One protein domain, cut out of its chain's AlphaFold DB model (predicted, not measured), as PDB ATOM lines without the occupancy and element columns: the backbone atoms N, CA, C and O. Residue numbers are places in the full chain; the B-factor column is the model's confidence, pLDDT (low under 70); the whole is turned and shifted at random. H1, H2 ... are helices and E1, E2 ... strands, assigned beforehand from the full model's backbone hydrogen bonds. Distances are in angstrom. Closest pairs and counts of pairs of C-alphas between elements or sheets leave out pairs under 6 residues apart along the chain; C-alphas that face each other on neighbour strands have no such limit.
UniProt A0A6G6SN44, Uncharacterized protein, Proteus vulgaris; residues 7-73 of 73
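This is residues 7 to 73 of the 73 residues of an uncharacterized protein of Proteus vulgaris (UniProt A0A6G6SN44). A long, strongly twisted ribbon of three strands, E1, E2 and E3, with one short helix, H1, over one face near one end of the ribbon and no named element over the other. E1 and E2 make a long hairpin with a marked bend in each strand, E3 folds back along E2, and residues 68 to 73, the last part of H1 and the tail after it, stick out. The printed part has 67 residues, with the named elements E1, E2, E3 and H1 in that order along the chain; the sheet's order is E1, E2, E3, antiparallel throughout, and the class is mixed, helices and strands. The whole is loose, with a radius of gyration of the C-alphas of 15.3 A and spans of 46 by 30 by 15 A, only just flat.

E1, residues 7 to 21, begins with C-alpha 7 at (-4.764, 64.681, 32.447) and measures 28.6 A from first to last C-alpha; it bends by 99 degrees at residue 15. E2, residues 28 to 40, measures 34.7 A and bends by 55 degrees at residue 35; its C-alpha 40 is at (-0.696, 69.110, 31.268). E3, residues 51 to 58, measures 21.7 A. H1, residues 61 to 71, measures 15.4 A and ends with C-alpha 71 at (-0.401, 32.169, 28.910).

E1, E2 and E3 form a meander, each strand the antiparallel neighbour of the one before, with E1 and E3 as edge strands and E2 as the inner one. E1 and E2 are a hairpin, their directions at 159 degrees; N 9 and O 37 are 2.9 A apart and N 31 and O 18 are 2.8 A apart, both within hydrogen-bond range. E2 and E3 are a hairpin too, at 154 degrees, with N 34 and O 55 at 2.8 A and N 53 and O 36 at 2.9 A, again within hydrogen-bond range. H1 is on the sheet at a height of 9.8 A, over E1 and E2. On the local plane its line stands at 61 degrees to that of E1, only just across the strands. The closest C-alphas of E2 and H1 are those of Leu 30 and Ala 64, 7.2 A apart. E1 and H1 are near each other, with 5 pairs of C-alphas within 10 A. In H1 every O i to N i+4 pair is within hydrogen-bond range.

The two C-alphas farthest apart are those of Asp 44 and Gly 73, at 48.4 A. The printed part has no cut and ends at residue 73, the chain's last. The link from E3 to H1 is tight, with 2 residues, and those from E1 to E2 and from E2 to E3 are short, with 6 and 10 residues. Residues 68 to 73, of which 68 to 71 belong to H1, stand free. The mean pLDDT of the printed part is 78.8; residues 41 to 50 and 71 to 73 are under 70.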
ATOM      1  N   ARG A   7      -3.828  65.659  32.992       76.56
ATOM      2  CA  ARG A   7      -4.764  64.681  32.447       76.56
ATOM      3  C   ARG A   7      -4.000  63.400  32.134       76.56
ATOM      4  O   ARG A   7      -2.988  63.434  31.441       76.56
ATOM      5  N   ASN A   8      -4.503  62.283  32.641       80.50
ATOM      6  CA  ASN A   8      -3.970  60.957  32.364       80.50
ATOM      7  C   ASN A   8      -4.923  60.255  31.396       80.50
ATOM      8  O   ASN A   8      -6.126  60.209  31.650       80.50
ATOM      9  N   THR A   9      -4.386  59.713  30.311       79.94
ATOM     10  CA  THR A   9      -5.143  58.920  29.340       79.94
ATOM     11  C   THR A   9      -4.467  57.565  29.199       79.94
ATOM     12  O   THR A   9      -3.293  57.501  28.837       79.94
ATOM     13  N   GLU A  10      -5.187  56.481  29.487       82.38
ATOM     14  CA  GLU A  10      -4.718  55.122  29.201       82.38
ATOM     15  C   GLU A  10      -4.606  54.956  27.678       82.38
ATOM     16  O   GLU A  10      -5.549  55.237  26.941       82.38
ATOM     17  N   THR A  11      -3.422  54.578  27.202       81.38
ATOM     18  CA  THR A  11      -3.114  54.419  25.770       81.38
ATOM     19  C   THR A  11      -3.116  52.968  25.316       81.38
ATOM     20  O   THR A  11      -3.288  52.716  24.129       81.38
ATOM     21  N   GLY A  12      -2.946  52.019  26.237       80.12
ATOM     22  CA  GLY A  12      -2.992  50.598  25.919       80.12
ATOM     23  C   GLY A  12      -2.389  49.717  27.006       80.12
ATOM     24  O   GLY A  12      -1.791  50.204  27.967       80.12
ATOM     25  N   LEU A  13      -2.535  48.408  26.818       82.38
ATOM     26  CA  LEU A  13      -1.934  47.372  27.655       82.38
ATOM     27  C   LEU A  13      -0.497  47.097  27.198       82.38
ATOM     28  O   LEU A  13      -0.228  47.010  26.002       82.38
ATOM     29  N   THR A  14       0.423  46.923  28.145       83.56
ATOM     30  CA  THR A  14       1.828  46.575  27.850       83.56
ATOM     31  C   THR A  14       2.059  45.071  27.686       83.56
ATOM     32  O   THR A  14       3.137  44.659  27.265       83.56
ATOM     33  N   GLY A  15       1.076  44.244  28.056       80.50
ATOM     34  CA  GLY A  15       1.206  42.785  28.083       80.50
ATOM     35  C   GLY A  15       1.963  42.239  29.298       80.50
ATOM     36  O   GLY A  15       2.235  41.044  29.344       80.50
ATOM     37  N   ARG A  16       2.313  43.074  30.291       84.38
ATOM     38  CA  ARG A  16       2.843  42.580  31.569       84.38
ATOM     39  C   ARG A  16       1.733  42.388  32.588       84.38
ATOM     40  O   ARG A  16       0.856  43.240  32.747       84.38
ATOM     41  N   PHE A  17       1.830  41.289  33.326       87.00
ATOM     42  CA  PHE A  17       0.841  40.883  34.316       87.00
ATOM     43  C   PHE A  17       1.522  40.586  35.643       87.00
ATOM     44  O   PHE A  17       2.651  40.099  35.689       87.00
ATOM     45  N   ARG A  18       0.828  40.874  36.740       88.12
ATOM     46  CA  ARG A  18       1.263  40.471  38.078       88.12
ATOM     47  C   ARG A  18       0.068  40.153  38.952       88.12
ATOM     48  O   ARG A  18      -1.017  40.692  38.758       88.12
ATOM     49  N   VAL A  19       0.295  39.342  39.973       88.44
ATOM     50  CA  VAL A  19      -0.701  39.082  41.011       88.44
ATOM     51  C   VAL A  19      -0.311  39.854  42.264       88.44
ATOM     52  O   VAL A  19       0.824  39.777  42.730       88.44
ATOM     53  N   ARG A  20      -1.259  40.608  42.819       87.88
ATOM     54  CA  ARG A  20      -1.111  41.319  44.092       87.88
ATOM     55  C   ARG A  20      -2.132  40.781  45.089       87.88
ATOM     56  O   ARG A  20      -3.281  40.563  44.731       87.88
ATOM     57  N   ARG A  21      -1.752  40.658  46.363       87.81
ATOM     58  CA  ARG A  21      -2.719  40.411  47.444       87.81
ATOM     59  C   ARG A  21      -3.441  41.696  47.845       87.81
ATOM     60  O   ARG A  21      -2.810  42.734  48.072       87.81
ATOM     61  N   GLN A  22      -4.762  41.629  47.946       85.06
ATOM     62  CA  GLN A  22      -5.580  42.710  48.477       85.06
ATOM     63  C   GLN A  22      -5.343  42.843  49.986       85.06
ATOM     64  O   GLN A  22      -5.413  41.859  50.717       85.06
ATOM     65  N   ALA A  23      -5.085  44.067  50.457       81.31
ATOM     66  CA  ALA A  23      -4.682  44.319  51.843       81.31
ATOM     67  C   ALA A  23      -5.738  43.900  52.884       81.31
ATOM     68  O   ALA A  23      -5.373  43.466  53.968       81.31
ATOM     69  N   PHE A  24      -7.028  44.012  52.551       82.06
ATOM     70  CA  PHE A  24      -8.124  43.752  53.494       82.06
ATOM     71  C   PHE A  24      -8.723  42.346  53.392       82.06
ATOM     72  O   PHE A  24      -9.032  41.747  54.412       82.06
ATOM     73  N   SER A  25      -8.900  41.808  52.183       84.12
ATOM     74  CA  SER A  25      -9.534  40.496  51.975       84.12
ATOM     75  C   SER A  25      -8.531  39.348  51.840       84.12
ATOM     76  O   SER A  25      -8.928  38.189  51.856       84.12
ATOM     77  N   GLY A  26      -7.241  39.642  51.638       84.25
ATOM     78  CA  GLY A  26      -6.213  38.637  51.343       84.25
ATOM     79  C   GLY A  26      -6.330  37.991  49.956       84.25
ATOM     80  O   GLY A  26      -5.461  37.201  49.586       84.25
ATOM     81  N   LEU A  27      -7.358  38.338  49.174       86.50
ATOM     82  CA  LEU A  27      -7.602  37.768  47.853       86.50
ATOM     83  C   LEU A  27      -6.524  38.187  46.851       86.50
ATOM     84  O   LEU A  27      -6.014  39.312  46.879       86.50
ATOM     85  N   SER A  28      -6.195  37.269  45.947       86.25
ATOM     86  CA  SER A  28      -5.300  37.521  44.820       86.25
ATOM     87  C   SER A  28      -6.030  38.319  43.742       86.25
ATOM     88  O   SER A  28      -7.028  37.859  43.195       86.25
ATOM     89  N   ILE A  29      -5.517  39.505  43.422       87.44
ATOM     90  CA  ILE A  29      -6.000  40.360  42.340       87.44
ATOM     91  C   ILE A  29      -4.990  40.311  41.198       87.44
ATOM     92  O   ILE A  29      -3.806  40.608  41.392       87.44
ATOM     93  N   LEU A  30      -5.475  39.975  40.006       89.19
ATOM     94  CA  LEU A  30      -4.703  40.087  38.777       89.19
ATOM     95  C   LEU A  30      -4.600  41.560  38.369       89.19
ATOM     96  O   LEU A  30      -5.601  42.276  38.302       89.19
ATOM     97  N   GLN A  31      -3.382  42.016  38.112       90.69
ATOM     98  CA  GLN A  31      -3.091  43.364  37.651       90.69
ATOM     99  C   GLN A  31      -2.382  43.324  36.303       90.69
ATOM    100  O   GLN A  31      -1.525  42.473  36.061       90.69
ATOM    101  N   VAL A  32      -2.730  44.289  35.461       89.62
ATOM    102  CA  VAL A  32      -2.172  44.526  34.132       89.62
ATOM    103  C   VAL A  32      -1.373  45.827  34.163       89.62
ATOM    104  O   VAL A  32      -1.805  46.812  34.769       89.62
ATOM    105  N   GLU A  33      -0.194  45.838  33.546       89.69
ATOM    106  CA  GLU A  33       0.557  47.077  33.343       89.69
ATOM    107  C   GLU A  33       0.013  47.793  32.099       89.69
ATOM    108  O   GLU A  33      -0.016  47.239  30.994       89.69
ATOM    109  N   VAL A  34      -0.419  49.035  32.286       88.12
ATOM    110  CA  VAL A  34      -0.988  49.903  31.256       88.12
ATOM    111  C   VAL A  34      -0.050  51.067  30.969       88.12
ATOM    112  O   VAL A  34       0.569  51.630  31.871       88.12
ATOM    113  N   SER A  35       0.036  51.455  29.704       87.31
ATOM    114  CA  SER A  35       0.724  52.670  29.280       87.31
ATOM    115  C   SER A  35      -0.213  53.858  29.450       87.31
ATOM    116  O   SER A  35      -1.264  53.933  28.814       87.31
ATOM    117  N   VAL A  36       0.172  54.818  30.278       86.81
ATOM    118  CA  VAL A  36      -0.582  56.037  30.557       86.81
ATOM    119  C   VAL A  36       0.144  57.226  29.943       86.81
ATOM    120  O   VAL A  36       1.293  57.522  30.266       86.81
ATOM    121  N   LYS A  37      -0.553  57.950  29.072       85.06
ATOM    122  CA  LYS A  37      -0.108  59.228  28.526       85.06
ATOM    123  C   LYS A  37      -0.568  60.339  29.456       85.06
ATOM    124  O   LYS A  37      -1.765  60.597  29.584       85.06
ATOM    125  N   ARG A  38       0.383  60.990  30.117       81.56
ATOM    126  CA  ARG A  38       0.140  62.130  30.999       81.56
ATOM    127  C   ARG A  38       0.431  63.427  30.254       81.56
ATOM    128  O   ARG A  38       1.550  63.629  29.791       81.56
ATOM    129  N   SER A  39      -0.560  64.307  30.168       78.56
ATOM    130  CA  SER A  39      -0.437  65.652  29.593       78.56
ATOM    131  C   SER A  39      -0.815  66.731  30.614       78.56
ATOM    132  O   SER A  39      -1.592  66.481  31.538       78.56
ATOM    133  N   ARG A  40      -0.250  67.940  30.490       70.62
ATOM    134  CA  ARG A  40      -0.696  69.110  31.268       70.62
ATOM    135  C   ARG A  40      -2.061  69.594  30.774       70.62
ATOM    136  O   ARG A  40      -2.384  69.454  29.595       70.62
ATOM    137  N   TYR A  41      -2.855  70.148  31.688       63.59
ATOM    138  CA  TYR A  41      -4.122  70.801  31.365       63.59
ATOM    139  C   TYR A  41      -4.110  72.257  31.875       63.59
ATOM    140  O   TYR A  41      -3.694  72.470  33.018       63.59
ATOM    141  N   PRO A  42      -4.575  73.245  31.084       66.31
ATOM    142  CA  PRO A  42      -5.004  73.136  29.685       66.31
ATOM    143  C   PRO A  42      -3.831  72.819  28.740       66.31
ATOM    144  O   PRO A  42      -2.664  72.954  29.101       66.31
ATOM    145  N   LEU A  43      -4.156  72.301  27.554       65.19
ATOM    146  CA  LEU A  43      -3.187  71.799  26.577       65.19
ATOM    147  C   LEU A  43      -2.557  72.982  25.818       65.19
ATOM    148  O   LEU A  43      -2.913  73.255  24.676       65.19
ATOM    149  N   ASP A  44      -1.647  73.715  26.464       60.97
ATOM    150  CA  ASP A  44      -0.873  74.778  25.814       60.97
ATOM    151  C   ASP A  44       0.224  74.156  24.935       60.97
ATOM    152  O   ASP A  44       1.353  73.951  25.361       60.97
ATOM    153  N   SER A  45      -0.184  73.766  23.723       54.06
ATOM    154  CA  SER A  45       0.556  73.655  22.447       54.06
ATOM    155  C   SER A  45       1.974  73.044  22.350       54.06
ATOM    156  O   SER A  45       2.475  72.916  21.236       54.06
ATOM    157  N   SER A  46       2.606  72.558  23.416       55.00
ATOM    158  CA  SER A  46       3.926  71.922  23.350       55.00
ATOM    159  C   SER A  46       3.847  70.416  23.614       55.00
ATOM    160  O   SER A  46       3.518  69.956  24.708       55.00
ATOM    161  N   ASN A  47       4.162  69.636  22.579       56.47
ATOM    162  CA  ASN A  47       4.212  68.169  22.588       56.47
ATOM    163  C   ASN A  47       5.282  67.610  23.560       56.47
ATOM    164  O   ASN A  47       5.245  66.429  23.899       56.47
ATOM    165  N   ASP A  48       6.206  68.461  24.021       58.53
ATOM    166  CA  ASP A  48       7.389  68.107  24.820       58.53
ATOM    167  C   ASP A  48       7.057  67.705  26.273       58.53
ATOM    168  O   ASP A  48       7.829  67.037  26.959       58.53
ATOM    169  N   ASP A  49       5.863  68.062  26.755       59.44
ATOM    170  CA  ASP A  49       5.408  67.741  28.114       59.44
ATOM    171  C   ASP A  49       4.614  66.439  28.226       59.44
ATOM    172  O   ASP A  49       4.153  66.064  29.313       59.44
ATOM    173  N   ILE A  50       4.407  65.754  27.105       67.38
ATOM    174  CA  ILE A  50       3.671  64.503  27.074       67.38
ATOM    175  C   ILE A  50       4.597  63.385  27.543       67.38
ATOM    176  O   ILE A  50       5.477  62.932  26.815       67.38
ATOM    177  N   LYS A  51       4.359  62.892  28.760       77.31
ATOM    178  CA  LYS A  51       5.099  61.751  29.303       77.31
ATOM    179  C   LYS A  51       4.279  60.480  29.173       77.31
ATOM    180  O   LYS A  51       3.160  60.403  29.684       77.31
ATOM    181  N   THR A  52       4.863  59.475  28.533       80.75
ATOM    182  CA  THR A  52       4.379  58.096  28.610       80.75
ATOM    183  C   THR A  52       4.947  57.478  29.878       80.75
ATOM    184  O   THR A  52       6.161  57.439  30.070       80.75
ATOM    185  N   MET A  53       4.070  57.038  30.768       85.12
ATOM    186  CA  MET A  53       4.420  56.320  31.991       85.12
ATOM    187  C   MET A  53       3.722  54.964  31.977       85.12
ATOM    188  O   MET A  53       2.744  54.789  31.254       85.12
ATOM    189  N   THR A  54       4.201  54.013  32.770       86.62
ATOM    190  CA  THR A  54       3.459  52.778  33.025       86.62
ATOM    191  C   THR A  54       2.794  52.842  34.393       86.62
ATOM    192  O   THR A  54       3.323  53.449  35.327       86.62
ATOM    193  N   ASP A  55       1.607  52.257  34.500       88.19
ATOM    194  CA  ASP A  55       0.874  52.119  35.756       88.19
ATOM    195  C   ASP A  55       0.273  50.715  35.863       88.19
ATOM    196  O   ASP A  55       0.083  50.029  34.860       88.19
ATOM    197  N   TRP A  56      -0.018  50.266  37.081       88.50
ATOM    198  CA  TRP A  56      -0.591  48.948  37.338       88.50
ATOM    199  C   TRP A  56      -2.065  49.070  37.701       88.50
ATOM    200  O   TRP A  56      -2.412  49.474  38.815       88.50
ATOM    201  N   ARG A  57      -2.936  48.643  36.787       88.88
ATOM    202  CA  ARG A  57      -4.389  48.623  36.979       88.88
ATOM    203  C   ARG A  57      -4.865  47.203  37.280       88.88
ATOM    204  O   ARG A  57      -4.265  46.227  36.842       88.88
ATOM    205  N   ASN A  58      -5.952  47.069  38.037       88.56
ATOM    206  CA  ASN A  58      -6.625  45.777  38.186       88.56
ATOM    207  C   ASN A  58      -7.177  45.328  36.826       88.56
ATOM    208  O   ASN A  58      -7.804  46.130  36.129       88.56
ATOM    209  N   ALA A  59      -6.940  44.069  36.463       84.88
ATOM    210  CA  ALA A  59      -7.421  43.505  35.209       84.88
ATOM    211  C   ALA A  59      -8.955  43.464  35.194       84.88
ATOM    212  O   ALA A  59      -9.587  43.149  36.208       84.88
ATOM    213  N   THR A  60      -9.556  43.772  34.047       86.50
ATOM    214  CA  THR A  60     -10.970  43.470  33.811       86.50
ATOM    215  C   THR A  60     -11.162  41.967  33.622       86.50
ATOM    216  O   THR A  60     -10.212  41.214  33.409       86.50
ATOM    217  N   TYR A  61     -12.415  41.517  33.691       80.75
ATOM    218  CA  TYR A  61     -12.746  40.106  33.501       80.75
ATOM    219  C   TYR A  61     -12.334  39.589  32.110       80.75
ATOM    220  O   TYR A  61     -11.760  38.511  31.996       80.75
ATOM    221  N   GLU A  62     -12.549  40.386  31.058       81.88
ATOM    222  CA  GLU A  62     -12.148  40.037  29.689       81.88
ATOM    223  C   GLU A  62     -10.625  39.955  29.529       81.88
ATOM    224  O   GLU A  62     -10.116  39.025  28.903       81.88
ATOM    225  N   GLU A  63      -9.893  40.901  30.127       80.88
ATOM    226  CA  GLU A  63      -8.426  40.886  30.153       80.88
ATOM    227  C   GLU A  63      -7.918  39.633  30.878       80.88
ATOM    228  O   GLU A  63      -7.027  38.956  30.371       80.88
ATOM    229  N   ALA A  64      -8.518  39.274  32.017       78.06
ATOM    230  CA  ALA A  64      -8.145  38.090  32.787       78.06
ATOM    231  C   ALA A  64      -8.348  36.780  32.006       78.06
ATOM    232  O   ALA A  64      -7.472  35.917  32.036       78.06
ATOM    233  N   ILE A  65      -9.461  36.651  31.275       80.50
ATOM    234  CA  ILE A  65      -9.721  35.477  30.428       80.50
ATOM    235  C   ILE A  65      -8.674  35.369  29.321       80.50
ATOM    236  O   ILE A  65      -8.117  34.293  29.118       80.50
ATOM    237  N   ARG A  66      -8.383  36.472  28.618       78.69
ATOM    238  CA  ARG A  66      -7.371  36.465  27.549       78.69
ATOM    239  C   ARG A  66      -6.006  36.056  28.080       78.69
ATOM    240  O   ARG A  66      -5.374  35.189  27.501       78.69
ATOM    241  N   ILE A  67      -5.601  36.592  29.231       75.38
ATOM    242  CA  ILE A  67      -4.341  36.212  29.883       75.38
ATOM    243  C   ILE A  67      -4.309  34.711  30.186       75.38
ATOM    244  O   ILE A  67      -3.301  34.058  29.938       75.38
ATOM    245  N   GLN A  68      -5.404  34.156  30.706       71.25
ATOM    246  CA  GLN A  68      -5.484  32.730  31.012       71.25
ATOM    247  C   GLN A  68      -5.401  31.854  29.753       71.25
ATOM    248  O   GLN A  68      -4.776  30.800  29.800       71.25
ATOM    249  N   ILE A  69      -6.010  32.273  28.643       78.88
ATOM    250  CA  ILE A  69      -5.960  31.536  27.372       78.88
ATOM    251  C   ILE A  69      -4.570  31.641  26.734       78.88
ATOM    252  O   ILE A  69      -4.018  30.632  26.309       78.88
ATOM    253  N   ASP A  70      -3.999  32.845  26.696       72.12
ATOM    254  CA  ASP A  70      -2.754  33.125  25.979       72.12
ATOM    255  C   ASP A  70      -1.506  32.619  26.728       72.12
ATOM    256  O   ASP A  70      -0.492  32.327  26.097       72.12
ATOM    257  N   TYR A  71      -1.560  32.508  28.063       63.53
ATOM    258  CA  TYR A  71      -0.401  32.169  28.910       63.53
ATOM    259  C   TYR A  71      -0.614  30.962  29.840       63.53
ATOM    260  O   TYR A  71       0.279  30.637  30.619       63.53
ATOM    261  N   GLY A  72      -1.784  30.318  29.812       60.00
ATOM    262  CA  GLY A  72      -2.127  29.186  30.684       60.00
ATOM    263  C   GLY A  72      -1.849  27.793  30.105       60.00
ATOM    264  O   GLY A  72      -2.371  26.824  30.655       60.00
ATOM    265  N   GLY A  73      -1.096  27.704  29.001       49.75
ATOM    266  CA  GLY A  73      -0.700  26.453  28.338       49.75
ATOM    267  C   GLY A  73       0.602  25.871  28.867       49.75
ATOM    268  O   GLY A  73       1.580  26.643  28.981       49.75
TER     269      GLY A  73